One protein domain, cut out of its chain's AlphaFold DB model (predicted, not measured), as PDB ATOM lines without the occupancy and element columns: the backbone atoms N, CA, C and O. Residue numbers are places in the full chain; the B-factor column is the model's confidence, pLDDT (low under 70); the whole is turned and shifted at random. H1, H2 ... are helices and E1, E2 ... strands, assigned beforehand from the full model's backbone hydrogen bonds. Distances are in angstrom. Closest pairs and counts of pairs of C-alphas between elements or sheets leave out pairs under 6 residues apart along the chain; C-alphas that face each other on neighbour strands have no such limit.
ATOM      1  N   VAL A   4     -93.128 -66.008  99.359       87.94
ATOM      2  CA  VAL A   4     -92.178 -66.553 100.339       87.94
ATOM      3  C   VAL A   4     -92.874 -67.522 101.295       87.94
ATOM      4  O   VAL A   4     -92.368 -68.614 101.514       87.94
ATOM      5  N   GLN A   5     -94.067 -67.188 101.796       87.94
ATOM      6  CA  GLN A   5     -94.856 -68.075 102.658       87.94
ATOM      7  C   GLN A   5     -95.284 -69.350 101.932       87.94
ATOM      8  O   GLN A   5     -95.169 -70.438 102.491       87.94
ATOM      9  N   ILE A   6     -95.734 -69.236 100.679       89.06
ATOM     10  CA  ILE A   6     -96.093 -70.402  99.858       89.06
ATOM     11  C   ILE A   6     -94.877 -71.322  99.692       89.06
ATOM     12  O   ILE A   6     -94.979 -72.530  99.909       89.06
ATOM     13  N   ASN A   7     -93.720 -70.757  99.347       92.56
ATOM     14  CA  ASN A   7     -92.485 -71.517  99.167       92.56
ATOM     15  C   ASN A   7     -92.008 -72.145 100.481       92.56
ATOM     16  O   ASN A   7     -91.631 -73.314 100.491       92.56
ATOM     17  N   ALA A   8     -92.100 -71.408 101.591       93.38
ATOM     18  CA  ALA A   8     -91.760 -71.899 102.919       93.38
ATOM     19  C   ALA A   8     -92.587 -73.134 103.288       93.38
ATOM     20  O   ALA A   8     -92.021 -74.120 103.759       93.38
ATOM     21  N   ILE A   9     -93.903 -73.106 103.040       92.75
ATOM     22  CA  ILE A   9     -94.803 -74.226 103.343       92.75
ATOM     23  C   ILE A   9     -94.541 -75.412 102.416       92.75
ATOM     24  O   ILE A   9     -94.459 -76.538 102.896       92.75
ATOM     25  N   LYS A  10     -94.341 -75.182 101.113       93.75
ATOM     26  CA  LYS A  10     -93.984 -76.256 100.170       93.75
ATOM     27  C   LYS A  10     -92.674 -76.938 100.562       93.75
ATOM     28  O   LYS A  10     -92.578 -78.162 100.515       93.75
ATOM     29  N   TYR A  11     -91.676 -76.158 100.976       96.38
ATOM     30  CA  TYR A  11     -90.404 -76.704 101.436       96.38
ATOM     31  C   TYR A  11     -90.560 -77.453 102.765       96.38
ATOM     32  O   TYR A  11     -90.079 -78.576 102.899       96.38
ATOM     33  N   PHE A  12     -91.325 -76.906 103.712       96.69
ATOM     34  CA  PHE A  12     -91.675 -77.589 104.957       96.69
ATOM     35  C   PHE A  12     -92.382 -78.930 104.701       96.69
ATOM     36  O   PHE A  12     -92.062 -79.938 105.336       96.69
ATOM     37  N   GLU A  13     -93.336 -78.964 103.768       95.56
ATOM     38  CA  GLU A  13     -94.068 -80.171 103.385       95.56
ATOM     39  C   GLU A  13     -93.135 -81.205 102.750       95.56
ATOM     40  O   GLU A  13     -93.195 -82.383 103.106       95.56
ATOM     41  N   HIS A  14     -92.226 -80.764 101.877       96.69
ATOM     42  CA  HIS A  14     -91.185 -81.615 101.307       96.69
ATOM     43  C   HIS A  14     -90.316 -82.254 102.401       96.69
ATOM     44  O   HIS A  14     -90.178 -83.480 102.426       96.69
ATOM     45  N   LEU A  15     -89.798 -81.453 103.342       97.44
ATOM     46  CA  LEU A  15     -89.000 -81.951 104.467       97.44
ATOM     47  C   LEU A  15     -89.804 -82.927 105.333       97.44
ATOM     48  O   LEU A  15     -89.319 -84.011 105.652       97.44
ATOM     49  N   SER A  16     -91.046 -82.593 105.676       96.44
ATOM     50  CA  SER A  16     -91.898 -83.446 106.513       96.44
ATOM     51  C   SER A  16     -92.174 -84.792 105.839       96.44
ATOM     52  O   SER A  16     -91.940 -85.848 106.432       96.44
ATOM     53  N   LYS A  17     -92.567 -84.775 104.560       95.81
ATOM     54  CA  LYS A  17     -92.863 -85.981 103.776       95.81
ATOM     55  C   LYS A  17     -91.637 -86.876 103.608       95.81
ATOM     56  O   LYS A  17     -91.736 -88.080 103.837       95.81
ATOM     57  N   ALA A  18     -90.476 -86.301 103.286       96.81
ATOM     58  CA  ALA A  18     -89.219 -87.044 103.158       96.81
ATOM     59  C   ALA A  18     -88.791 -87.732 104.469       96.81
ATOM     60  O   ALA A  18     -88.019 -88.689 104.454       96.81
ATOM     61  N   ASN A  19     -89.304 -87.265 105.612       96.44
ATOM     62  CA  ASN A  19     -88.984 -87.791 106.934       96.44
ATOM     63  C   ASN A  19     -90.113 -88.630 107.548       96.44
ATOM     64  O   ASN A  19     -89.978 -89.053 108.702       96.44
ATOM     65  N   GLY A  20     -91.189 -88.895 106.798       95.88
ATOM     66  CA  GLY A  20     -92.353 -89.643 107.278       95.88
ATOM     67  C   GLY A  20     -93.077 -88.943 108.429       95.88
ATOM     68  O   GLY A  20     -93.530 -89.609 109.353       95.88
ATOM     69  N   ILE A  21     -93.106 -87.609 108.417       96.06
ATOM     70  CA  ILE A  21     -93.702 -86.787 109.470       96.06
ATOM     71  C   ILE A  21     -95.039 -86.239 108.995       96.06
ATOM     72  O   ILE A  21     -95.135 -85.611 107.937       96.06
ATOM     73  N   HIS A  22     -96.060 -86.445 109.821       94.69
ATOM     74  CA  HIS A  22     -97.359 -85.826 109.633       94.69
ATOM     75  C   HIS A  22     -97.387 -84.433 110.261       94.69
ATOM     76  O   HIS A  22     -96.812 -84.182 111.320       94.69
ATOM     77  N   TRP A  23     -98.091 -83.521 109.602       95.81
ATOM     78  CA  TRP A  23     -98.292 -82.164 110.077       95.81
ATOM     79  C   TRP A  23     -99.687 -81.681 109.691       95.81
ATOM     80  O   TRP A  23    -100.350 -82.247 108.821       95.81
ATOM     81  N   SER A  24    -100.144 -80.635 110.365       96.19
ATOM     82  CA  SER A  24    -101.430 -79.996 110.102       96.19
ATOM     83  C   SER A  24    -101.346 -78.488 110.297       96.19
ATOM     84  O   SER A  24    -100.433 -77.986 110.957       96.19
ATOM     85  N   LEU A  25    -102.332 -77.759 109.779       95.19
ATOM     86  CA  LEU A  25    -102.625 -76.419 110.266       95.19
ATOM     87  C   LEU A  25    -102.962 -76.460 111.760       95.19
ATOM     88  O   LEU A  25    -103.635 -77.372 112.249       95.19
ATOM     89  N   SER A  26    -102.524 -75.439 112.488       94.19
ATOM     90  CA  SER A  26    -102.782 -75.338 113.918       94.19
ATOM     91  C   SER A  26    -104.270 -75.128 114.221       94.19
ATOM     92  O   SER A  26    -104.967 -74.464 113.449       94.19
ATOM     93  N   PRO A  27    -104.779 -75.624 115.366       93.56
ATOM     94  CA  PRO A  27    -106.175 -75.440 115.749       93.56
ATOM     95  C   PRO A  27    -106.646 -73.988 115.741       93.56
ATOM     96  O   PRO A  27    -107.804 -73.709 115.450       93.56
ATOM     97  N   ASP A  28    -105.775 -73.053 116.120       90.06
ATOM     98  CA  ASP A  28    -106.131 -71.635 116.151       90.06
ATOM     99  C   ASP A  28    -106.271 -71.067 114.741       90.06
ATOM    100  O   ASP A  28    -107.241 -70.358 114.472       90.06
ATOM    101  N   PHE A  29    -105.359 -71.439 113.842       92.06
ATOM    102  CA  PHE A  29    -105.396 -70.997 112.455       92.06
ATOM    103  C   PHE A  29    -106.573 -71.624 111.698       92.06
ATOM    104  O   PHE A  29    -107.306 -70.919 111.010       92.06
ATOM    105  N   VAL A  30    -106.846 -72.917 111.913       93.31
ATOM    106  CA  VAL A  30    -108.039 -73.608 111.392       93.31
ATOM    107  C   VAL A  30    -109.320 -72.887 111.815       93.31
ATOM    108  O   VAL A  30    -110.154 -72.554 110.974       93.31
ATOM    109  N   LYS A  31    -109.470 -72.582 113.110       91.06
ATOM    110  CA  LYS A  31    -110.647 -71.851 113.606       91.06
ATOM    111  C   LYS A  31    -110.733 -70.441 113.031       91.06
ATOM    112  O   LYS A  31    -111.836 -69.955 112.799       91.06
ATOM    113  N   ALA A  32    -109.608 -69.773 112.807       90.44
ATOM    114  CA  ALA A  32    -109.594 -68.451 112.193       90.44
ATOM    115  C   ALA A  32    -110.037 -68.480 110.728       90.44
ATOM    116  O   ALA A  32    -110.809 -67.611 110.326       90.44
ATOM    117  N   LEU A  33    -109.611 -69.495 109.969       90.94
ATOM    118  CA  LEU A  33    -110.038 -69.724 108.589       90.94
ATOM    119  C   LEU A  33    -111.546 -69.972 108.509       90.94
ATOM    120  O   LEU A  33    -112.241 -69.264 107.787       90.94
ATOM    121  N   ILE A  34    -112.063 -70.908 109.311       90.31
ATOM    122  CA  ILE A  34    -113.495 -71.257 109.330       90.31
ATOM    123  C   ILE A  34    -114.359 -70.043 109.689       90.31
ATOM    124  O   ILE A  34    -115.391 -69.807 109.073       90.31
ATOM    125  N   ASN A  35    -113.924 -69.249 110.670       88.88
ATOM    126  CA  ASN A  35    -114.677 -68.085 111.131       88.88
ATOM    127  C   ASN A  35    -114.415 -66.811 110.310       88.88
ATOM    128  O   ASN A  35    -114.892 -65.750 110.709       88.88
ATOM    129  N   MET A  36    -113.621 -66.877 109.232       84.00
ATOM    130  CA  MET A  36    -113.196 -65.720 108.427       84.00
ATOM    131  C   MET A  36    -112.562 -64.587 109.264       84.00
ATOM    132  O   MET A  36    -112.706 -63.401 108.970       84.00
ATOM    133  N   LYS A  37    -111.841 -64.942 110.336       82.38
ATOM    134  CA  LYS A  37    -111.217 -64.015 111.302       82.38
ATOM    135  C   LYS A  37    -109.692 -64.084 111.243       82.38
ATOM    136  O   LYS A  37    -109.029 -64.352 112.245       82.38
ATOM    137  N   LEU A  38    -109.135 -63.832 110.061       76.81
ATOM    138  CA  LEU A  38    -107.690 -63.909 109.813       76.81
ATOM    139  C   LEU A  38    -106.901 -62.660 110.228       76.81
ATOM    140  O   LEU A  38    -105.674 -62.682 110.182       76.81
ATOM    141  N   ASN A  39    -107.570 -61.583 110.649       65.12
ATOM    142  CA  ASN A  39    -106.923 -60.302 110.946       65.12
ATOM    143  C   ASN A  39    -105.782 -60.456 111.966       65.12
ATOM    144  O   ASN A  39    -106.015 -60.700 113.151       65.12
ATOM    145  N   GLY A  40    -104.543 -60.310 111.486       61.44
ATOM    146  CA  GLY A  40    -103.326 -60.404 112.295       61.44
ATOM    147  C   GLY A  40    -102.981 -61.809 112.801       61.44
ATOM    148  O   GLY A  40    -102.118 -61.931 113.672       61.44
ATOM    149  N   GLN A  41    -103.633 -62.866 112.301       63.84
ATOM    150  CA  GLN A  41    -103.257 -64.240 112.631       63.84
ATOM    151  C   GLN A  41    -102.130 -64.735 111.726       63.84
ATOM    152  O   GLN A  41    -102.213 -64.674 110.502       63.84
ATOM    153  N   TYR A  42    -101.078 -65.261 112.347       72.38
ATOM    154  CA  TYR A  42     -99.985 -65.915 111.639       72.38
ATOM    155  C   TYR A  42    -100.421 -67.294 111.142       72.38
ATOM    156  O   TYR A  42    -101.181 -67.991 111.820       72.38
ATOM    157  N   PHE A  43     -99.881 -67.706 109.994       82.81
ATOM    158  CA  PHE A  43     -99.980 -69.081 109.520       82.81
ATOM    159  C   PHE A  43     -99.400 -70.022 110.585       82.81
ATOM    160  O   PHE A  43     -98.228 -69.909 110.952       82.81
ATOM    161  N   GLY A  44    -100.240 -70.902 111.127       86.44
ATOM    162  CA  GLY A  44     -99.878 -71.770 112.242       86.44
ATOM    163  C   GLY A  44     -99.719 -73.215 111.802       86.44
ATOM    164  O   GLY A  44    -100.638 -73.777 111.211       86.44
ATOM    165  N   ILE A  45     -98.590 -73.825 112.154       94.81
ATOM    166  CA  ILE A  45     -98.298 -75.243 111.913       94.81
ATOM    167  C   ILE A  45     -98.486 -76.024 113.217       94.81
ATOM    168  O   ILE A  45     -98.320 -75.472 114.305       94.81
ATOM    169  N   CYS A  46     -98.846 -77.299 113.122       96.12
ATOM    170  CA  CYS A  46     -98.998 -78.205 114.251       96.12
ATOM    171  C   CYS A  46     -98.472 -79.608 113.923       96.12
ATOM    172  O   CYS A  46     -98.821 -80.173 112.884       96.12
ATOM    173  N   LEU A  47     -97.643 -80.165 114.810       96.50
ATOM    174  CA  LEU A  47     -97.089 -81.524 114.714       96.50
ATOM    175  C   LEU A  47     -96.686 -82.068 116.095       96.50
ATOM    176  O   LEU A  47     -96.675 -81.326 117.081       96.50
ATOM    177  N   TYR A  48     -96.379 -83.364 116.195       96.94
ATOM    178  CA  TYR A  48     -95.960 -83.969 117.463       96.94
ATOM    179  C   TYR A  48     -94.595 -83.478 117.929       96.94
ATOM    180  O   TYR A  48     -93.670 -83.322 117.142       96.94
ATOM    181  N   TRP A  49     -94.417 -83.349 119.244       96.69
ATOM    182  CA  TRP A  49     -93.115 -83.007 119.820       96.69
ATOM    183  C   TRP A  49     -91.966 -83.907 119.337       96.69
ATOM    184  O   TRP A  49     -90.904 -83.405 118.977       96.69
ATOM    185  N   ALA A  50     -92.183 -85.223 119.283       96.12
ATOM    186  CA  ALA A  50     -91.164 -86.165 118.823       96.12
ATOM    187  C   ALA A  50     -90.747 -85.907 117.363       96.12
ATOM    188  O   ALA A  50     -89.558 -85.943 117.040       96.12
ATOM    189  N   ASP A  51     -91.708 -85.574 116.500       97.56
ATOM    190  CA  ASP A  51     -91.450 -85.246 115.098       97.56
ATOM    191  C   ASP A  51     -90.701 -83.919 114.955       97.56
ATOM    192  O   ASP A  51     -89.783 -83.806 114.141       97.56
ATOM    193  N   PHE A  52     -91.028 -82.931 115.793       97.38
ATOM    194  CA  PHE A  52     -90.284 -81.676 115.838       97.38
ATOM    195  C   PHE A  52     -88.818 -81.917 116.207       97.38
ATOM    196  O   PHE A  52     -87.932 -81.412 115.524       97.38
ATOM    197  N   ILE A  53     -88.552 -82.718 117.245       97.19
ATOM    198  CA  ILE A  53     -87.184 -83.068 117.647       97.19
ATOM    199  C   ILE A  53     -86.440 -83.789 116.521       97.19
ATOM    200  O   ILE A  53     -85.275 -83.491 116.262       97.19
ATOM    201  N   LYS A  54     -87.111 -84.688 115.794       97.75
ATOM    202  CA  LYS A  54     -86.527 -85.364 114.630       97.75
ATOM    203  C   LYS A  54     -86.141 -84.376 113.523       97.75
ATOM    204  O   LYS A  54     -85.049 -84.495 112.970       97.75
ATOM    205  N   LEU A  55     -87.006 -83.408 113.208       98.00
ATOM    206  CA  LEU A  55     -86.712 -82.360 112.222       98.00
ATOM    207  C   LEU A  55     -85.591 -81.443 112.694       98.00
ATOM    208  O   LEU A  55     -84.675 -81.175 111.928       98.00
ATOM    209  N   GLN A  56     -85.615 -81.018 113.955       97.00
ATOM    210  CA  GLN A  56     -84.587 -80.155 114.531       97.00
ATOM    211  C   GLN A  56     -83.215 -80.822 114.573       97.00
ATOM    212  O   GLN A  56     -82.223 -80.173 114.260       97.00
ATOM    213  N   SER A  57     -83.149 -82.118 114.870       96.88
ATOM    214  CA  SER A  57     -81.887 -82.853 114.838       96.88
ATOM    215  C   SER A  57     -81.323 -83.008 113.422       96.88
ATOM    216  O   SER A  57     -80.109 -83.114 113.279       96.88
ATOM    217  N   ARG A  58     -82.178 -83.074 112.391       97.69
ATOM    218  CA  ARG A  58     -81.762 -83.269 110.988       97.69
ATOM    219  C   ARG A  58     -81.515 -81.960 110.240       97.69
ATOM    220  O   ARG A  58     -80.677 -81.933 109.350       97.69
ATOM    221  N   PHE A  59     -82.250 -80.913 110.599       97.38
ATOM    222  CA  PHE A  59     -82.310 -79.624 109.911       97.38
ATOM    223  C   PHE A  59     -82.270 -78.457 110.926       97.38
ATOM    224  O   PHE A  59     -83.208 -77.649 110.987       97.38
ATOM    225  N   PRO A  60     -81.237 -78.372 111.786       96.19
ATOM    226  CA  PRO A  60     -81.165 -77.393 112.881       96.19
ATOM    227  C   PRO A  60     -81.126 -75.926 112.413       96.19
ATOM    228  O   PRO A  60     -81.465 -75.006 113.161       96.19
ATOM    229  N   GLU A  61     -80.719 -75.679 111.171       95.00
ATOM    230  CA  GLU A  61     -80.727 -74.367 110.529       95.00
ATOM    231  C   GLU A  61     -82.149 -73.860 110.243       95.00
ATOM    232  O   GLU A  61     -82.385 -72.648 110.300       95.00
ATOM    233  N   TYR A  62     -83.092 -74.782 110.025       96.25
ATOM    234  CA  TYR A  62     -84.495 -74.492 109.738       96.25
ATOM    235  C   TYR A  62     -85.374 -74.599 110.985       96.25
ATOM    236  O   TYR A  62     -86.248 -73.763 111.189       96.25
ATOM    237  N   PHE A  63     -85.165 -75.595 111.845       96.31
ATOM    238  CA  PHE A  63     -86.044 -75.860 112.988       96.31
ATOM    239  C   PHE A  63     -85.366 -75.468 114.289       96.31
ATOM    240  O   PHE A  63     -84.350 -76.037 114.680       96.31
ATOM    241  N   LYS A  64     -85.944 -74.488 114.982       92.88
ATOM    242  CA  LYS A  64     -85.320 -73.860 116.146       92.88
ATOM    243  C   LYS A  64     -86.299 -73.731 117.299       92.88
ATOM    244  O   LYS A  64     -87.514 -73.645 117.128       92.88
ATOM    245  N   TYR A  65     -85.743 -73.672 118.497       87.69
ATOM    246  CA  TYR A  65     -86.436 -73.273 119.709       87.69
ATOM    247  C   TYR A  65     -85.476 -72.455 120.588       87.69
ATOM    248  O   TYR A  65     -84.267 -72.501 120.386       87.69
ATOM    249  N   ASP A  66     -86.018 -71.648 121.503       72.19
ATOM    250  CA  ASP A  66     -85.269 -70.871 122.512       72.19
ATOM    251  C   ASP A  66     -84.369 -69.697 122.030       72.19
ATOM    252  O   ASP A  66     -83.571 -69.177 122.804       72.19
ATOM    253  N   VAL A  67     -84.530 -69.176 120.805       59.03
ATOM    254  CA  VAL A  67     -83.561 -68.206 120.217       59.03
ATOM    255  C   VAL A  67     -83.822 -66.719 120.543       59.03
ATOM    256  O   VAL A  67     -82.973 -65.875 120.273       59.03
ATOM    257  N   VAL A  68     -84.952 -66.339 121.158       58.16
ATOM    258  CA  VAL A  68     -85.241 -64.915 121.450       58.16
ATOM    259  C   VAL A  68     -85.650 -64.724 122.912       58.16
ATOM    260  O   VAL A  68     -86.793 -64.981 123.299       58.16
ATOM    261  N   SER A  69     -84.712 -64.256 123.740       55.38
ATOM    262  CA  SER A  69     -84.928 -63.998 125.174       55.38
ATOM    263  C   SER A  69     -85.989 -62.920 125.432       55.38
ATOM    264  O   SER A  69     -86.704 -62.986 126.431       55.38
ATOM    265  N   SER A  70     -86.147 -61.967 124.508       57.25
ATOM    266  CA  SER A  70     -87.100 -60.858 124.622       57.25
ATOM    267  C   SER A  70     -88.517 -61.196 124.147       57.25
ATOM    268  O   SER A  70     -89.467 -60.503 124.519       57.25
ATOM    269  N   SER A  71     -88.701 -62.256 123.350       69.25
ATOM    270  CA  SER A  71     -90.029 -62.605 122.853       69.25
ATOM    271  C   SER A  71     -90.814 -63.332 123.947       69.25
ATOM    272  O   SER A  71     -90.313 -64.232 124.624       69.25
ATOM    273  N   ARG A  72     -92.088 -62.973 124.119       76.31
ATOM    274  CA  ARG A  72     -93.032 -63.735 124.961       76.31
ATOM    275  C   ARG A  72     -93.515 -65.018 124.285       76.31
ATOM    276  O   ARG A  72     -94.478 -65.610 124.741       76.31
ATOM    277  N   ASN A  73     -92.880 -65.415 123.183       82.56
ATOM    278  CA  ASN A  73     -93.186 -66.650 122.496       82.56
ATOM    279  C   ASN A  73     -92.204 -67.728 122.950       82.56
ATOM    280  O   ASN A  73     -90.987 -67.524 122.973       82.56
ATOM    281  N   TRP A  74     -92.756 -68.857 123.362       86.12
ATOM    282  CA  TRP A  74     -92.009 -70.057 123.710       86.12
ATOM    283  C   TRP A  74     -92.311 -71.186 122.743       86.12
ATOM    284  O   TRP A  74     -91.919 -72.299 123.024       86.12
ATOM    285  N   LEU A  75     -93.073 -70.975 121.669       90.62
ATOM    286  CA  LEU A  75     -93.270 -72.034 120.692       90.62
ATOM    287  C   LEU A  75     -91.979 -72.240 119.895       90.62
ATOM    288  O   LEU A  75     -91.306 -71.255 119.562       90.62
ATOM    289  N   PRO A  76     -91.646 -73.493 119.549       94.12
ATOM    290  CA  PRO A  76     -90.654 -73.731 118.517       94.12
ATOM    291  C   PRO A  76     -91.109 -73.122 117.191       94.12
ATOM    292  O   PRO A  76     -92.289 -72.806 116.985       94.12
ATOM    293  N   PHE A  77     -90.169 -72.965 116.271       93.81
ATOM    294  CA  PHE A  77     -90.453 -72.394 114.970       93.81
ATOM    295  C   PHE A  77     -89.627 -73.022 113.857       93.81
ATOM    296  O   PHE A  77     -88.554 -73.587 114.070       93.81
ATOM    297  N   TYR A  78     -90.163 -72.872 112.655       95.12
ATOM    298  CA  TYR A  78     -89.498 -73.124 111.395       95.12
ATOM    299  C   TYR A  78     -89.096 -71.780 110.776       95.12
ATOM    300  O   TYR A  78     -89.912 -70.860 110.691       95.12
ATOM    301  N   LEU A  79     -87.824 -71.643 110.418       93.81
ATOM    302  CA  LEU A  79     -87.222 -70.462 109.816       93.81
ATOM    303  C   LEU A  79     -86.985 -70.736 108.336       93.81
ATOM    304  O   LEU A  79     -86.237 -71.648 108.005       93.81
ATOM    305  N   TYR A  80     -87.560 -69.925 107.457       95.12
ATOM    306  CA  TYR A  80     -87.329 -70.023 106.019       95.12
ATOM    307  C   TYR A  80     -87.204 -68.627 105.432       95.12
ATOM    308  O   TYR A  80     -88.105 -67.811 105.613       95.12
ATOM    309  N   ASP A  81     -86.088 -68.352 104.757       94.06
ATOM    310  CA  ASP A  81     -85.825 -67.059 104.108       94.06
ATOM    311  C   ASP A  81     -86.078 -65.853 105.042       94.06
ATOM    312  O   ASP A  81     -86.813 -64.914 104.744       94.06
ATOM    313  N   GLY A  82     -85.563 -65.950 106.275       89.81
ATOM    314  CA  GLY A  82     -85.740 -64.935 107.320       89.81
ATOM    315  C   GLY A  82     -87.135 -64.873 107.963       89.81
ATOM    316  O   GLY A  82     -87.308 -64.162 108.953       89.81
ATOM    317  N   GLN A  83     -88.124 -65.625 107.469       89.50
ATOM    318  CA  GLN A  83     -89.476 -65.667 108.030       89.50
ATOM    319  C   GLN A  83     -89.637 -66.767 109.082       89.50
ATOM    320  O   GLN A  83     -89.189 -67.897 108.901       89.50
ATOM    321  N   ILE A  84     -90.322 -66.430 110.179       89.44
ATOM    322  CA  ILE A  84     -90.584 -67.325 111.311       89.44
ATOM    323  C   ILE A  84     -92.013 -67.865 111.232       89.44
ATOM    324  O   ILE A  84     -92.979 -67.100 111.263       89.44
ATOM    325  N   PHE A  85     -92.137 -69.189 111.238       91.12
ATOM    326  CA  PHE A  85     -93.402 -69.915 111.299       91.12
ATOM    327  C   PHE A  85     -93.476 -70.675 112.619       91.12
ATOM    328  O   PHE A  85     -92.755 -71.651 112.828       91.12
ATOM    329  N   TYR A  86     -94.327 -70.219 113.535       91.94
ATOM    330  CA  TYR A  86     -94.471 -70.865 114.838       91.94
ATOM    331  C   TYR A  86     -95.198 -72.204 114.723       91.94
ATOM    332  O   TYR A  86     -96.212 -72.331 114.030       91.94
ATOM    333  N   ILE A  87     -94.690 -73.183 115.463       95.31
ATOM    334  CA  ILE A  87     -95.180 -74.555 115.473       95.31
ATOM    335  C   ILE A  87     -95.833 -74.818 116.829       95.31
ATOM    336  O   ILE A  87     -95.192 -74.749 117.877       95.31
ATOM    337  N   GLN A  88     -97.126 -75.125 116.814       95.88
ATOM    338  CA  GLN A  88     -97.811 -75.696 117.966       95.88
ATOM    339  C   GLN A  88     -97.433 -77.170 118.098       95.88
ATOM    340  O   GLN A  88     -97.350 -77.897 117.109       95.88
ATOM    341  N   LEU A  89     -97.184 -77.604 119.327       97.25
ATOM    342  CA  LEU A  89     -96.723 -78.959 119.602       97.25
ATOM    343  C   LEU A  89     -97.857 -79.809 120.148       97.25
ATOM    344  O   LEU A  89     -98.525 -79.405 121.099       97.25
ATOM    345  N   ILE A  90     -98.018 -81.006 119.594       97.56
ATOM    346  CA  ILE A  90     -98.860 -82.048 120.172       97.56
ATOM    347  C   ILE A  90     -98.006 -82.893 121.119       97.56
ATOM    348  O   ILE A  90     -96.956 -83.416 120.736       97.56
ATOM    349  N   VAL A  91     -98.473 -83.041 122.355       97.69
ATOM    350  CA  VAL A  91     -97.816 -83.807 123.418       97.69
ATOM    351  C   VAL A  91     -98.810 -84.809 123.994       97.69
ATOM    352  O   VAL A  91     -99.920 -84.438 124.371       97.69
ATOM    353  N   GLY A  92     -98.422 -86.083 124.061       97.81
ATOM    354  CA  GLY A  92     -99.198 -87.093 124.780       97.81
ATOM    355  C   GLY A  92     -99.181 -86.798 126.279       97.81
ATOM    356  O   GLY A  92     -98.118 -86.573 126.850       97.81
ATOM    357  N   THR A  93    -100.350 -86.769 126.914       97.81
ATOM    358  CA  THR A  93    -100.504 -86.413 128.328       97.81
ATOM    359  C   THR A  93    -101.596 -87.247 129.007       97.81
ATOM    360  O   THR A  93    -102.281 -88.056 128.378       97.81
ATOM    361  N   SER A  94    -101.784 -87.039 130.307       97.56
ATOM    362  CA  SER A  94    -102.842 -87.658 131.104       97.56
ATOM    363  C   SER A  94    -103.407 -86.675 132.123       97.56
ATOM    364  O   SER A  94    -102.798 -85.653 132.443       97.56
ATOM    365  N   GLU A  95    -104.577 -86.988 132.682       96.00
ATOM    366  CA  GLU A  95    -105.108 -86.222 133.816       96.00
ATOM    367  C   GLU A  95    -104.138 -86.171 135.001       96.00
ATOM    368  O   GLU A  95    -104.078 -85.166 135.708       96.00
ATOM    369  N   THR A  96    -103.375 -87.245 135.217       96.38
ATOM    370  CA  THR A  96    -102.384 -87.330 136.292       96.38
ATOM    371  C   THR A  96    -101.295 -86.280 136.104       96.38
ATOM    372  O   THR A  96    -100.972 -85.580 137.063       96.38
ATOM    373  N   MET A  97    -100.769 -86.123 134.884       96.44
ATOM    374  CA  MET A  97     -99.767 -85.091 134.583       96.44
ATOM    375  C   MET A  97    -100.332 -83.683 134.785       96.44
ATOM    376  O   MET A  97     -99.705 -82.853 135.439       96.44
ATOM    377  N   ILE A  98    -101.564 -83.434 134.327       93.94
ATOM    378  CA  ILE A  98    -102.229 -82.130 134.480       93.94
ATOM    379  C   ILE A  98    -102.432 -81.775 135.959       93.94
ATOM    380  O   ILE A  98    -102.141 -80.655 136.373       93.94
ATOM    381  N   LYS A  99    -102.909 -82.724 136.776       93.88
ATOM    382  CA  LYS A  99    -103.150 -82.516 138.217       93.88
ATOM    383  C   LYS A  99    -101.854 -82.326 139.010       93.88
ATOM    384  O   LYS A  99    -101.870 -81.649 140.034       93.88
ATOM    385  N   LYS A 100    -100.742 -82.904 138.543       94.81
ATOM    386  CA  LYS A 100     -99.408 -82.777 139.154       94.81
ATOM    387  C   LYS A 100     -98.649 -81.521 138.726       94.81
ATOM    388  O   LYS A 100     -97.546 -81.295 139.222       94.81
ATOM    389  N   LEU A 101     -99.205 -80.713 137.825       94.00
ATOM    390  CA  LEU A 101     -98.530 -79.527 137.324       94.00
ATOM    391  C   LEU A 101     -98.254 -78.536 138.462       94.00
ATOM    392  O   LEU A 101     -99.168 -78.064 139.144       94.00
ATOM    393  N   ASP A 102     -96.978 -78.210 138.657       92.75
ATOM    394  CA  ASP A 102     -96.559 -77.321 139.735       92.75
ATOM    395  C   ASP A 102     -97.160 -75.913 139.573       92.75
ATOM    396  O   ASP A 102     -97.187 -75.327 138.485       92.75
ATOM    397  N   LYS A 103     -97.590 -75.323 140.692       92.94
ATOM    398  CA  LYS A 103     -98.136 -73.962 140.727       92.94
ATOM    399  C   LYS A 103     -97.127 -72.939 140.210       92.94
ATOM    400  O   LYS A 103     -97.555 -71.972 139.578       92.94
ATOM    401  N   LYS A 104     -95.816 -73.120 140.444       93.00
ATOM    402  CA  LYS A 104     -94.810 -72.196 139.890       93.00
ATOM    403  C   LYS A 104     -94.749 -72.318 138.373       93.00
ATOM    404  O   LYS A 104     -94.758 -71.282 137.717       93.00
ATOM    405  N   MET A 105     -94.788 -73.530 137.815       93.81
ATOM    406  CA  MET A 105     -94.873 -73.734 136.362       93.81
ATOM    407  C   MET A 105     -96.131 -73.077 135.774       93.81
ATOM    408  O   MET A 105     -96.030 -72.318 134.816       93.81
ATOM    409  N   ILE A 106     -97.305 -73.266 136.390       93.44
ATOM    410  CA  ILE A 106     -98.554 -72.615 135.948       93.44
ATOM    411  C   ILE A 106     -98.420 -71.087 135.963       93.44
ATOM    412  O   ILE A 106     -98.810 -70.417 135.007       93.44
ATOM    413  N   ASN A 107     -97.883 -70.520 137.044       93.00
ATOM    414  CA  ASN A 107     -97.699 -69.074 137.157       93.00
ATOM    415  C   ASN A 107     -96.670 -68.555 136.146       93.00
ATOM    416  O   ASN A 107     -96.888 -67.495 135.564       93.00
ATOM    417  N   ALA A 108     -95.589 -69.301 135.905       91.81
ATOM    418  CA  ALA A 108     -94.577 -68.969 134.910       91.81
ATOM    419  C   ALA A 108     -95.174 -68.983 133.498       91.81
ATOM    420  O   ALA A 108     -95.004 -68.013 132.766       91.81
ATOM    421  N   LEU A 109     -95.950 -70.013 133.148       91.94
ATOM    422  CA  LEU A 109     -96.693 -70.081 131.889       91.94
ATOM    423  C   LEU A 109     -97.614 -68.863 131.735       91.94
ATOM    424  O   LEU A 109     -97.443 -68.076 130.811       91.94
ATOM    425  N   LYS A 110     -98.515 -68.610 132.688       91.00
ATOM    426  CA  LYS A 110     -99.431 -67.452 132.624       91.00
ATOM    427  C   LYS A 110     -98.712 -66.108 132.528       91.00
ATOM    428  O   LYS A 110     -99.186 -65.180 131.876       91.00
ATOM    429  N   PHE A 111     -97.585 -65.968 133.218       89.69
ATOM    430  CA  PHE A 111     -96.810 -64.737 133.192       89.69
ATOM    431  C   PHE A 111     -96.107 -64.554 131.852       89.69
ATOM    432  O   PHE A 111     -96.196 -63.478 131.259       89.69
ATOM    433  N   TRP A 112     -95.421 -65.578 131.358       88.50
ATOM    434  CA  TRP A 112     -94.611 -65.485 130.150       88.50
ATOM    435  C   TRP A 112     -95.419 -65.598 128.851       88.50
ATOM    436  O   TRP A 112     -94.879 -65.206 127.821       88.50
ATOM    437  N   SER A 113     -96.692 -66.025 128.890       86.31
ATOM    438  CA  SER A 113     -97.540 -66.117 127.692       86.31
ATOM    439  C   SER A 113     -97.762 -64.770 127.024       86.31
ATOM    440  O   SER A 113     -97.766 -63.712 127.663       86.31
ATOM    441  N   ASN A 114     -98.083 -64.819 125.733       77.56
ATOM    442  CA  ASN A 114     -98.519 -63.657 124.964       77.56
ATOM    443  C   ASN A 114     -99.989 -63.254 125.235       77.56
ATOM    444  O   ASN A 114    -100.764 -63.013 124.310       77.56
ATOM    445  N   SER A 115    -100.402 -63.224 126.505       77.69
ATOM    446  CA  SER A 115    -101.736 -62.795 126.946       77.69
ATOM    447  C   SER A 115    -101.687 -61.436 127.657       77.69
ATOM    448  O   SER A 115    -100.637 -60.983 128.131       77.69
ATOM    449  N   LYS A 116    -102.837 -60.747 127.727       77.50
ATOM    450  CA  LYS A 116    -102.980 -59.546 128.563       77.50
ATOM    451  C   LYS A 116    -102.815 -59.958 130.029       77.50
ATOM    452  O   LYS A 116    -103.558 -60.797 130.529       77.50
ATOM    453  N   ARG A 117    -101.842 -59.365 130.723       77.75
ATOM    454  CA  ARG A 117    -101.551 -59.696 132.123       77.75
ATOM    455  C   ARG A 117    -102.495 -58.945 133.048       77.75
ATOM    456  O   ARG A 117    -102.545 -57.719 133.022       77.75
ATOM    457  N   SER A 118    -103.176 -59.684 133.916       86.31
ATOM    458  CA  SER A 118    -103.764 -59.084 135.109       86.31
ATOM    459  C   SER A 118    -102.660 -58.676 136.093       86.31
ATOM    460  O   SER A 118    -101.567 -59.255 136.095       86.31
ATOM    461  N   ILE A 119    -102.961 -57.719 136.975       88.25
ATOM    462  CA  ILE A 119    -102.078 -57.321 138.083       88.25
ATOM    463  C   ILE A 119    -101.707 -58.547 138.941       88.25
ATOM    464  O   ILE A 119    -100.546 -58.746 139.290       88.25
ATOM    465  N   TRP A 120    -102.668 -59.441 139.187       87.50
ATOM    466  CA  TRP A 120    -102.446 -60.700 139.904       87.50
ATOM    467  C   TRP A 120    -101.446 -61.627 139.209       87.50
ATOM    468  O   TRP A 120    -100.575 -62.198 139.866       87.50
ATOM    469  N   THR A 121    -101.548 -61.768 137.886       86.56
ATOM    470  CA  THR A 121    -100.600 -62.557 137.084       86.56
ATOM    471  C   THR A 121     -99.193 -61.975 137.184       86.56
ATOM    472  O   THR A 121     -98.228 -62.726 137.295       86.56
ATOM    473  N   TYR A 122     -99.071 -60.644 137.186       87.25
ATOM    474  CA  TYR A 122     -97.785 -59.972 137.338       87.25
ATOM    475  C   TYR A 122     -97.129 -60.305 138.683       87.25
ATOM    476  O   TYR A 122     -95.999 -60.782 138.693       87.25
ATOM    477  N   PHE A 123     -97.840 -60.137 139.801       89.94
ATOM    478  CA  PHE A 123     -97.280 -60.418 141.129       89.94
ATOM    479  C   PHE A 123     -96.907 -61.889 141.329       89.94
ATOM    480  O   PHE A 123     -95.849 -62.176 141.878       89.94
ATOM    481  N   LYS A 124     -97.734 -62.827 140.848       90.12
ATOM    482  CA  LYS A 124     -97.461 -64.272 140.980       90.12
ATOM    483  C   LYS A 124     -96.332 -64.776 140.082       90.12
ATOM    484  O   LYS A 124     -95.792 -65.846 140.345       90.12
ATOM    485  N   GLY A 125     -96.031 -64.054 139.005       87.19
ATOM    486  CA  GLY A 125     -95.050 -64.460 138.002       87.19
ATOM    487  C   GLY A 125     -93.737 -63.687 138.028       87.19
ATOM    488  O   GLY A 125     -92.753 -64.142 137.445       87.19
ATOM    489  N   LYS A 126     -93.696 -62.525 138.689       87.81
ATOM    490  CA  LYS A 126     -92.486 -61.707 138.785       87.81
ATOM    491  C   LYS A 126     -91.362 -62.521 139.435       87.81
ATOM    492  O   LYS A 126     -91.530 -63.062 140.520       87.81
ATOM    493  N   GLY A 127     -90.218 -62.592 138.756       87.56
ATOM    494  CA  GLY A 127     -89.042 -63.336 139.218       87.56
ATOM    495  C   GLY A 127     -89.040 -64.828 138.874       87.56
ATOM    496  O   GLY A 127     -88.024 -65.479 139.092       87.56
ATOM    497  N   LEU A 128     -90.120 -65.379 138.303       91.56
ATOM    498  CA  LEU A 128     -90.092 -66.751 137.789       91.56
ATOM    499  C   LEU A 128     -89.315 -66.812 136.464       91.56
ATOM    500  O   LEU A 128     -89.529 -65.955 135.596       91.56
ATOM    501  N   PRO A 129     -88.455 -67.829 136.263       89.25
ATOM    502  CA  PRO A 129     -87.729 -67.993 135.009       89.25
ATOM    503  C   PRO A 129     -88.697 -68.233 133.846       89.25
ATOM    504  O   PRO A 129     -89.779 -68.798 134.029       89.25
ATOM    505  N   LYS A 130     -88.306 -67.802 132.642       88.44
ATOM    506  CA  LYS A 130     -89.046 -68.112 131.414       88.44
ATOM    507  C   LYS A 130     -89.003 -69.630 131.182       88.44
ATOM    508  O   LYS A 130     -87.901 -70.170 131.089       88.44
ATOM    509  N   PRO A 131     -90.154 -70.320 131.072       89.94
ATOM    510  CA  PRO A 131     -90.165 -71.728 130.699       89.94
ATOM    511  C   PRO A 131     -89.587 -71.913 129.293       89.94
ATOM    512  O   PRO A 131     -89.957 -71.186 128.367       89.94
ATOM    513  N   THR A 132     -88.691 -72.883 129.131       90.69
ATOM    514  CA  THR A 132     -88.225 -73.349 127.814       90.69
ATOM    515  C   THR A 132     -89.260 -74.280 127.195       90.69
ATOM    516  O   THR A 132     -90.007 -74.925 127.942       90.69
ATOM    517  N   VAL A 133     -89.266 -74.431 125.863       91.81
ATOM    518  CA  VAL A 133     -90.133 -75.419 125.178       91.81
ATOM    519  C   VAL A 133     -90.044 -76.778 125.864       91.81
ATOM    520  O   VAL A 133     -91.061 -77.369 126.218       91.81
ATOM    521  N   ASN A 134     -88.814 -77.239 126.103       92.81
ATOM    522  CA  ASN A 134     -88.566 -78.545 126.694       92.81
ATOM    523  C   ASN A 134     -89.159 -78.653 128.105       92.81
ATOM    524  O   ASN A 134     -89.818 -79.637 128.418       92.81
ATOM    525  N   SER A 135     -89.002 -77.623 128.946       93.44
ATOM    526  CA  SER A 135     -89.575 -77.639 130.297       93.44
ATOM    527  C   SER A 135     -91.104 -77.705 130.293       93.44
ATOM    528  O   SER A 135     -91.687 -78.388 131.133       93.44
ATOM    529  N   ILE A 136     -91.754 -77.044 129.327       94.69
ATOM    530  CA  ILE A 136     -93.210 -77.092 129.164       94.69
ATOM    531  C   ILE A 136     -93.621 -78.495 128.726       94.69
ATOM    532  O   ILE A 136     -94.483 -79.097 129.355       94.69
ATOM    533  N   VAL A 137     -92.990 -79.035 127.680       96.00
ATOM    534  CA  VAL A 137     -93.309 -80.373 127.171       96.00
ATOM    535  C   VAL A 137     -93.148 -81.422 128.267       96.00
ATOM    536  O   VAL A 137     -94.079 -82.185 128.510       96.00
ATOM    537  N   MET A 138     -92.022 -81.423 128.981       95.69
ATOM    538  CA  MET A 138     -91.744 -82.400 130.038       95.69
ATOM    539  C   MET A 138     -92.711 -82.299 131.220       95.69
ATOM    540  O   MET A 138     -92.987 -83.305 131.867       95.69
ATOM    541  N   ALA A 139     -93.280 -81.119 131.484       96.19
ATOM    542  CA  ALA A 139     -94.295 -80.957 132.522       96.19
ATOM    543  C   ALA A 139     -95.633 -81.641 132.177       96.19
ATOM    544  O   ALA A 139     -96.412 -81.940 133.082       96.19
ATOM    545  N   PHE A 140     -95.906 -81.892 130.892       97.25
ATOM    546  CA  PHE A 140     -97.145 -82.525 130.429       97.25
ATOM    547  C   PHE A 140     -96.949 -83.929 129.854       97.25
ATOM    548  O   PHE A 140     -97.920 -84.684 129.808       97.25
ATOM    549  N   LEU A 141     -95.746 -84.276 129.404       97.38
ATOM    550  CA  LEU A 141     -95.467 -85.527 128.711       97.38
ATOM    551  C   LEU A 141     -95.744 -86.740 129.609       97.38
ATOM    552  O   LEU A 141     -95.133 -86.891 130.664       97.38
ATOM    553  N   ASP A 142     -96.632 -87.622 129.157       97.06
ATOM    554  CA  ASP A 142     -96.887 -88.919 129.785       97.06
ATOM    555  C   ASP A 142     -96.434 -90.052 128.844       97.06
ATOM    556  O   ASP A 142     -96.889 -90.090 127.697       97.06
ATOM    557  N   PRO A 143     -95.576 -90.989 129.290       93.75
ATOM    558  CA  PRO A 143     -95.227 -92.185 128.521       93.75
ATOM    559  C   PRO A 143     -96.418 -93.101 128.196       93.75
ATOM    560  O   PRO A 143     -96.344 -93.888 127.254       93.75
ATOM    561  N   LYS A 144     -97.508 -93.025 128.971       95.31
ATOM    562  CA  LYS A 144     -98.764 -93.758 128.754       95.31
ATOM    563  C   LYS A 144     -99.919 -92.760 128.606       95.31
ATOM    564  O   LYS A 144    -100.764 -92.651 129.498       95.31
ATOM    565  N   PRO A 145     -99.952 -91.996 127.502       96.19
ATOM    566  CA  PRO A 145    -100.896 -90.904 127.350       96.19
ATOM    567  C   PRO A 145    -102.327 -91.430 127.215       96.19
ATOM    568  O   PRO A 145    -102.587 -92.391 126.496       96.19
ATOM    569  N   THR A 146    -103.266 -90.765 127.882       96.25
ATOM    570  CA  THR A 146    -104.711 -91.020 127.736       96.25
ATOM    571  C   THR A 146    -105.412 -89.942 126.912       96.25
ATOM    572  O   THR A 146    -106.590 -90.073 126.588       96.25
ATOM    573  N   GLN A 147    -104.697 -88.863 126.590       97.00
ATOM    574  CA  GLN A 147    -105.156 -87.755 125.764       97.00
ATOM    575  C   GLN A 147    -103.954 -86.991 125.189       97.00
ATOM    576  O   GLN A 147    -102.801 -87.231 125.548       97.00
ATOM    577  N   PHE A 148    -104.227 -86.030 124.317       97.06
ATOM    578  CA  PHE A 148    -103.238 -85.167 123.692       97.06
ATOM    579  C   PHE A 148    -103.452 -83.716 124.099       97.06
ATOM    580  O   PHE A 148    -104.575 -83.217 124.101       97.06
ATOM    581  N   LEU A 149    -102.360 -83.028 124.405       97.38
ATOM    582  CA  LEU A 149    -102.314 -81.589 124.612       97.38
ATOM    583  C   LEU A 149    -101.722 -80.924 123.369       97.38
ATOM    584  O   LEU A 149    -100.620 -81.273 122.954       97.38
ATOM    585  N   VAL A 150    -102.409 -79.921 122.826       97.12
ATOM    586  CA  VAL A 150    -101.821 -78.968 121.880       97.12
ATOM    587  C   VAL A 150    -101.331 -77.744 122.647       97.12
ATOM    588  O   VAL A 150    -102.129 -76.984 123.208       97.12
ATOM    589  N   ILE A 151    -100.012 -77.558 122.665       95.38
ATOM    590  CA  ILE A 151     -99.336 -76.428 123.304       95.38
ATOM    591  C   ILE A 151     -99.470 -75.186 122.421       95.38
ATOM    592  O   ILE A 151     -99.183 -75.207 121.224       95.38
ATOM    593  N   ASN A 152     -99.860 -74.078 123.046       92.69
ATOM    594  CA  ASN A 152    -100.008 -72.769 122.418       92.69
ATOM    595  C   ASN A 152     -98.999 -71.769 123.014       92.69
ATOM    596  O   ASN A 152     -98.396 -72.027 124.049       92.69
ATOM    597  N   ASN A 153     -98.834 -70.600 122.397       89.12
ATOM    598  CA  ASN A 153     -98.110 -69.463 122.983       89.12
ATOM    599  C   ASN A 153     -98.911 -68.790 124.132       89.12
ATOM    600  O   ASN A 153     -98.399 -68.013 124.934       89.12
ATOM    601  N   VAL A 154    -100.208 -69.079 124.233       90.38
ATOM    602  CA  VAL A 154    -101.068 -68.612 125.323       90.38
ATOM    603  C   VAL A 154    -101.510 -69.805 126.156       90.38
ATOM    604  O   VAL A 154    -102.168 -70.697 125.627       90.38
ATOM    605  N   TYR A 155    -101.176 -69.819 127.450       91.12
ATOM    606  CA  TYR A 155    -101.500 -70.936 128.344       91.12
ATOM    607  C   TYR A 155    -103.003 -71.241 128.369       91.12
ATOM    608  O   TYR A 155    -103.415 -72.390 128.261       91.12
ATOM    609  N   GLU A 156    -103.838 -70.205 128.407       90.50
ATOM    610  CA  GLU A 156    -105.299 -70.331 128.400       90.50
ATOM    611  C   GLU A 156    -105.855 -70.909 127.087       90.50
ATOM    612  O   GLU A 156    -107.020 -71.297 127.032       90.50
ATOM    613  N   LYS A 157    -105.041 -70.966 126.028       91.94
ATOM    614  CA  LYS A 157    -105.389 -71.568 124.734       91.94
ATOM    615  C   LYS A 157    -104.838 -72.982 124.560       91.94
ATOM    616  O   LYS A 157    -104.887 -73.512 123.451       91.94
ATOM    617  N   PHE A 158    -104.295 -73.589 125.612       94.75
ATOM    618  CA  PHE A 158    -103.939 -75.005 125.593       94.75
ATOM    619  C   PHE A 158    -105.214 -75.821 125.372       94.75
ATOM    620  O   PHE A 158    -106.236 -75.578 126.016       94.75
ATOM    621  N   LYS A 159    -105.172 -76.762 124.428       95.19
ATOM    622  CA  LYS A 159    -106.339 -77.567 124.044       95.19
ATOM    623  C   LYS A 159    -106.056 -79.038 124.282       95.19
ATOM    624  O   LYS A 159    -105.022 -79.540 123.851       95.19
ATOM    625  N   PHE A 160    -106.989 -79.712 124.942       95.12
ATOM    626  CA  PHE A 160    -106.915 -81.141 125.217       95.12
ATOM    627  C   PHE A 160    -107.848 -81.904 124.281       95.12
ATOM    628  O   PHE A 160    -108.997 -81.513 124.082       95.12
ATOM    629  N   TYR A 161    -107.349 -83.001 123.728       95.06
ATOM    630  CA  TYR A 161    -108.056 -83.856 122.786       95.06
ATOM    631  C   TYR A 161    -107.947 -85.303 123.249       95.06
ATOM    632  O   TYR A 161    -106.845 -85.811 123.423       95.06
ATOM    633  N   LYS A 162    -109.078 -85.996 123.418       91.62
ATOM    634  CA  LYS A 162    -109.074 -87.417 123.817       91.62
ATOM    635  C   LYS A 162    -108.460 -88.329 122.753       91.62
ATOM    636  O   LYS A 162    -107.877 -89.350 123.084       91.62
ATOM    637  N   ASN A 163    -108.599 -87.961 121.483       86.62
ATOM    638  CA  ASN A 163    -108.052 -88.702 120.358       86.62
ATOM    639  C   ASN A 163    -107.638 -87.711 119.262       86.62
ATOM    640  O   ASN A 163    -108.397 -86.789 118.957       86.62
ATOM    641  N   LEU A 164    -106.447 -87.902 118.697       89.25
ATOM    642  CA  LEU A 164    -105.972 -87.232 117.490       89.25
ATOM    643  C   LEU A 164    -105.516 -88.321 116.523       89.25
ATOM    644  O   LEU A 164    -104.538 -89.018 116.783       89.25
ATOM    645  N   ASN A 165    -106.244 -88.479 115.420       84.00
ATOM    646  CA  ASN A 165    -105.987 -89.534 114.449       84.00
ATOM    647  C   ASN A 165    -105.487 -88.941 113.129       84.00
ATOM    648  O   ASN A 165    -106.259 -88.344 112.384       84.00
ATOM    649  N   TRP A 166    -104.212 -89.164 112.815       84.88
ATOM    650  CA  TRP A 166    -103.600 -88.721 111.557       84.88
ATOM    651  C   TRP A 166    -104.088 -89.480 110.324       84.88
ATOM    652  O   TRP A 166    -103.888 -89.004 109.212       84.88
ATOM    653  N   ASN A 167    -104.778 -90.609 110.501       83.56
ATOM    654  CA  ASN A 167    -105.456 -91.282 109.394       83.56
ATOM    655  C   ASN A 167    -106.724 -90.529 108.960       83.56
ATOM    656  O   ASN A 167    -107.193 -90.717 107.843       83.56
ATOM    657  N   ASN A 168    -107.254 -89.651 109.820       83.50
ATOM    658  CA  ASN A 168    -108.437 -88.840 109.553       83.50
ATOM    659  C   ASN A 168    -108.013 -87.374 109.390       83.50
ATOM    660  O   ASN A 168    -108.265 -86.528 110.252       83.50
ATOM    661  N   LEU A 169    -107.304 -87.101 108.295       90.44
ATOM    662  CA  LEU A 169    -106.959 -85.746 107.887       90.44
ATOM    663  C   LEU A 169    -108.039 -85.181 106.971       90.44
ATOM    664  O   LEU A 169    -108.382 -85.768 105.946       90.44
ATOM    665  N   ASP A 170    -108.503 -83.992 107.320       92.31
ATOM    666  CA  ASP A 170    -109.262 -83.147 106.422       92.31
ATOM    667  C   ASP A 170    -108.324 -82.188 105.689       92.31
ATOM    668  O   ASP A 170    -107.187 -81.948 106.100       92.31
ATOM    669  N   TYR A 171    -108.850 -81.535 104.658       93.38
ATOM    670  CA  TYR A 171    -108.174 -80.428 103.997       93.38
ATOM    671  C   TYR A 171    -108.988 -79.147 104.148       93.38
ATOM    672  O   TYR A 171    -110.223 -79.171 104.137       93.38
ATOM    673  N   ILE A 172    -108.287 -78.028 104.317       91.88
ATOM    674  CA  ILE A 172    -108.860 -76.684 104.232       91.88
ATOM    675  C   ILE A 172    -108.189 -75.964 103.075       91.88
ATOM    676  O   ILE A 172    -106.967 -76.006 102.929       91.88
ATOM    677  N   GLU A 173    -109.009 -75.317 102.256       91.06
ATOM    678  CA  GLU A 173    -108.535 -74.447 101.194       91.06
ATOM    679  C   GLU A 173    -108.326 -73.030 101.732       91.06
ATOM    680  O   GLU A 173    -109.202 -72.460 102.384       91.06
ATOM    681  N   TYR A 174    -107.153 -72.466 101.468       87.31
ATOM    682  CA  TYR A 174    -106.818 -71.086 101.783       87.31
ATOM    683  C   TYR A 174    -105.992 -70.513 100.633       87.31
ATOM    684  O   TYR A 174    -104.940 -71.049 100.295       87.31
ATOM    685  N   GLU A 175    -106.506 -69.451 100.005       85.62
ATOM    686  CA  GLU A 175    -105.880 -68.785  98.850       85.62
ATOM    687  C   GLU A 175    -105.500 -69.748  97.707       85.62
ATOM    688  O   GLU A 175    -104.404 -69.693  97.148       85.62
ATOM    689  N   GLY A 176    -106.406 -70.673  97.376       86.81
ATOM    690  CA  GLY A 176    -106.217 -71.648  96.296       86.81
ATOM    691  C   GLY A 176    -105.214 -72.765  96.609       86.81
ATOM    692  O   GLY A 176    -104.878 -73.552  95.725       86.81
ATOM    693  N   GLN A 177    -104.718 -72.854  97.846       89.38
ATOM    694  CA  GLN A 177    -103.868 -73.947  98.320       89.38
ATOM    695  C   GLN A 177    -104.641 -74.823  99.308       89.38
ATOM    696  O   GLN A 177    -105.392 -74.318 100.142       89.38
ATOM    697  N   LYS A 178    -104.443 -76.143  99.233       92.81
ATOM    698  CA  LYS A 178    -105.038 -77.105 100.171       92.81
ATOM    699  C   LYS A 178    -104.021 -77.484 101.231       92.81
ATOM    700  O   LYS A 178    -102.937 -77.951 100.902       92.81
ATOM    701  N   PHE A 179    -104.401 -77.339 102.493       93.62
ATOM    702  CA  PHE A 179    -103.544 -77.678 103.623       93.62
ATOM    703  C   PHE A 179    -104.171 -78.778 104.478       93.62
ATOM    704  O   PHE A 179    -105.387 -78.741 104.704       93.62
ATOM    705  N   PRO A 180    -103.367 -79.734 104.980       95.25
ATOM    706  CA  PRO A 180    -103.862 -80.766 105.876       95.25
ATOM    707  C   PRO A 180    -104.277 -80.154 107.215       95.25
ATOM    708  O   PRO A 180    -103.613 -79.271 107.763       95.25
ATOM    709  N   CYS A 181    -105.370 -80.645 107.785       94.88
ATOM    710  CA  CYS A 181    -105.804 -80.311 109.133       94.88
ATOM    711  C   CYS A 181    -106.414 -81.538 109.815       94.88
ATOM    712  O   CYS A 181    -107.090 -82.344 109.182       94.88
ATOM    713  N   LEU A 182    -106.187 -81.688 111.118       94.19
ATOM    714  CA  LEU A 182    -106.868 -82.727 111.889       94.19
ATOM    715  C   LEU A 182    -108.352 -82.365 111.999       94.19
ATOM    716  O   LEU A 182    -108.675 -81.256 112.433       94.19
ATOM    717  N   SER A 183    -109.261 -83.283 111.655       91.56
ATOM    718  CA  SER A 183    -110.710 -83.003 111.651       91.56
ATOM    719  C   SER A 183    -111.210 -82.529 113.026       91.56
ATOM    720  O   SER A 183    -112.076 -81.661 113.121       91.56
ATOM    721  N   ASN A 184    -110.592 -83.011 114.115       92.00
ATOM    722  CA  ASN A 184    -110.864 -82.573 115.490       92.00
ATOM    723  C   ASN A 184    -110.642 -81.071 115.726       92.00
ATOM    724  O   ASN A 184    -111.161 -80.523 116.695       92.00
ATOM    725  N   PHE A 185    -109.858 -80.391 114.890       92.81
ATOM    726  CA  PHE A 185    -109.577 -78.962 115.043       92.81
ATOM    727  C   PHE A 185    -110.693 -78.066 114.501       92.81
ATOM    728  O   PHE A 185    -110.717 -76.875 114.819       92.81
ATOM    729  N   LYS A 186    -111.619 -78.636 113.719       86.38
ATOM    730  CA  LYS A 186    -112.793 -77.939 113.184       86.38
ATOM    731  C   LYS A 186    -113.960 -77.860 114.175       86.38
ATOM    732  O   LYS A 186    -114.866 -77.064 113.958       86.38
TER     733      LYS A 186
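Overview. This is residues 4 to 186 of the 187 residues of an uncharacterized protein of Mycoplasma mucosicanis (UniProt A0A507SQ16). A sheet of five strands built round the long strand E3 runs through the middle, with a group of elements on each side of it. On one side lie the helix H1 and the hairpin of E6 and E7, with H2 and H8 packed together next to that hairpin; on the other side H7 covers part of E3 and E4, and the helices H4, H5 and H6 lie farther out. The printed part has 183 residues with eight named helices and seven named strands, in the order H1 H2 E1 H3 E2 E3 H4 H5 H6 H7 E4 E5 E6 E7 H8; the class is mixed, helices and strands. The large sheet is branched and mixed: E1 is parallel to E3, while E2 with E3, E3 with E4 and E4 with E5 are antiparallel. The whole is compact, with a radius of gyration of the C-alphas of 16.3 A, and rounded, spanning 47 by 36 by 36 A.

Arrangement. E3, residues 83 to 93, has three neighbours in staggered pairing: E2, residues 77 to 80, E1, residues 45 to 48, and E4, residues 147 to 151. E1 lies on one side of E3, E2 and E4 on the other side. N 88 and O 45 of E3 and E1 are 2.8 A apart, N 85 and O 78 of E3 and E2 2.8 A, and N 91 and O 149 of E3 and E4 2.8 A, each within hydrogen-bond range. E4 forms a hairpin with the edge strand E5, residues 159 to 161, with N 148 and O 161 at 2.8 A. The sheet is strongly twisted, but only just, with C-alphas up to 4.4 A off its best plane. H1, residues 4 to 18, is on the sheet at a height of 8.6 A; its closest C-alphas to E2 are those of Ala 8 and Tyr 80, 5.7 A. H7, residues 133 to 140, is on the opposite face at a height of 9.7 A and runs along the strands, at 14 degrees to E3 on the local plane. H3, residues 49 to 58, stands at the sheet's level; its closest C-alphas to E3 are those of Trp 49 and Leu 89, 5.4 A. H2, residues 27 to 34, only grazes the sheet, with residues 27 to 30. H2 touches H8, residues 183 to 186, closest at the C-alphas of Pro 27 and Phe 185, 4.9 A. E6, residues 169 to 174, and E7, residues 177 to 182, form an antiparallel hairpin, with N 181 and O 170 at 2.8 A. H4, residues 95 to 99, only just touches H7, with 3 pairs of C-alphas within 8 A, the closest being Met 97 and Phe 140, 5.5 A. H5, residues 103 to 112, and H7 are near each other, with 6 pairs of C-alphas within 10 A. H5 touches H6, residues 119 to 125, at a steep tilt of 60 degrees, opposite ways; the closest C-alphas are those of Phe 111 and Gly 125, 5.1 A. In H1 to H7 every O i to N i+4 pair is within hydrogen-bond range; H8 is too short for such a pair.

Along the chain. H1 begins at C-alpha 4, (-92.178, -66.553, 100.339), and measures 20.9 A. E3, 31.0 A long, runs from C-alpha 83 at (-89.476, -65.667, 108.030) to C-alpha 93 at (-100.504, -86.413, 128.328). H3 measures 14.4 A, H5 14.0 A, E4 13.0 A, E6 15.9 A and E7 16.4 A. H8 ends at C-alpha 186, (-112.793, -77.939, 113.184).

Size, cuts and confidence. The two C-alphas farthest apart are those of Ala 18 and Ile 119, 47.6 A. The printed part has no cut. The link from H3 to E2, 18 residues, is long; its residues 63 to 64 pair with residues 77 to 78 of E2. The mean pLDDT of the printed part is 90.6, with residues 39 to 41 and 67 to 71 under 70.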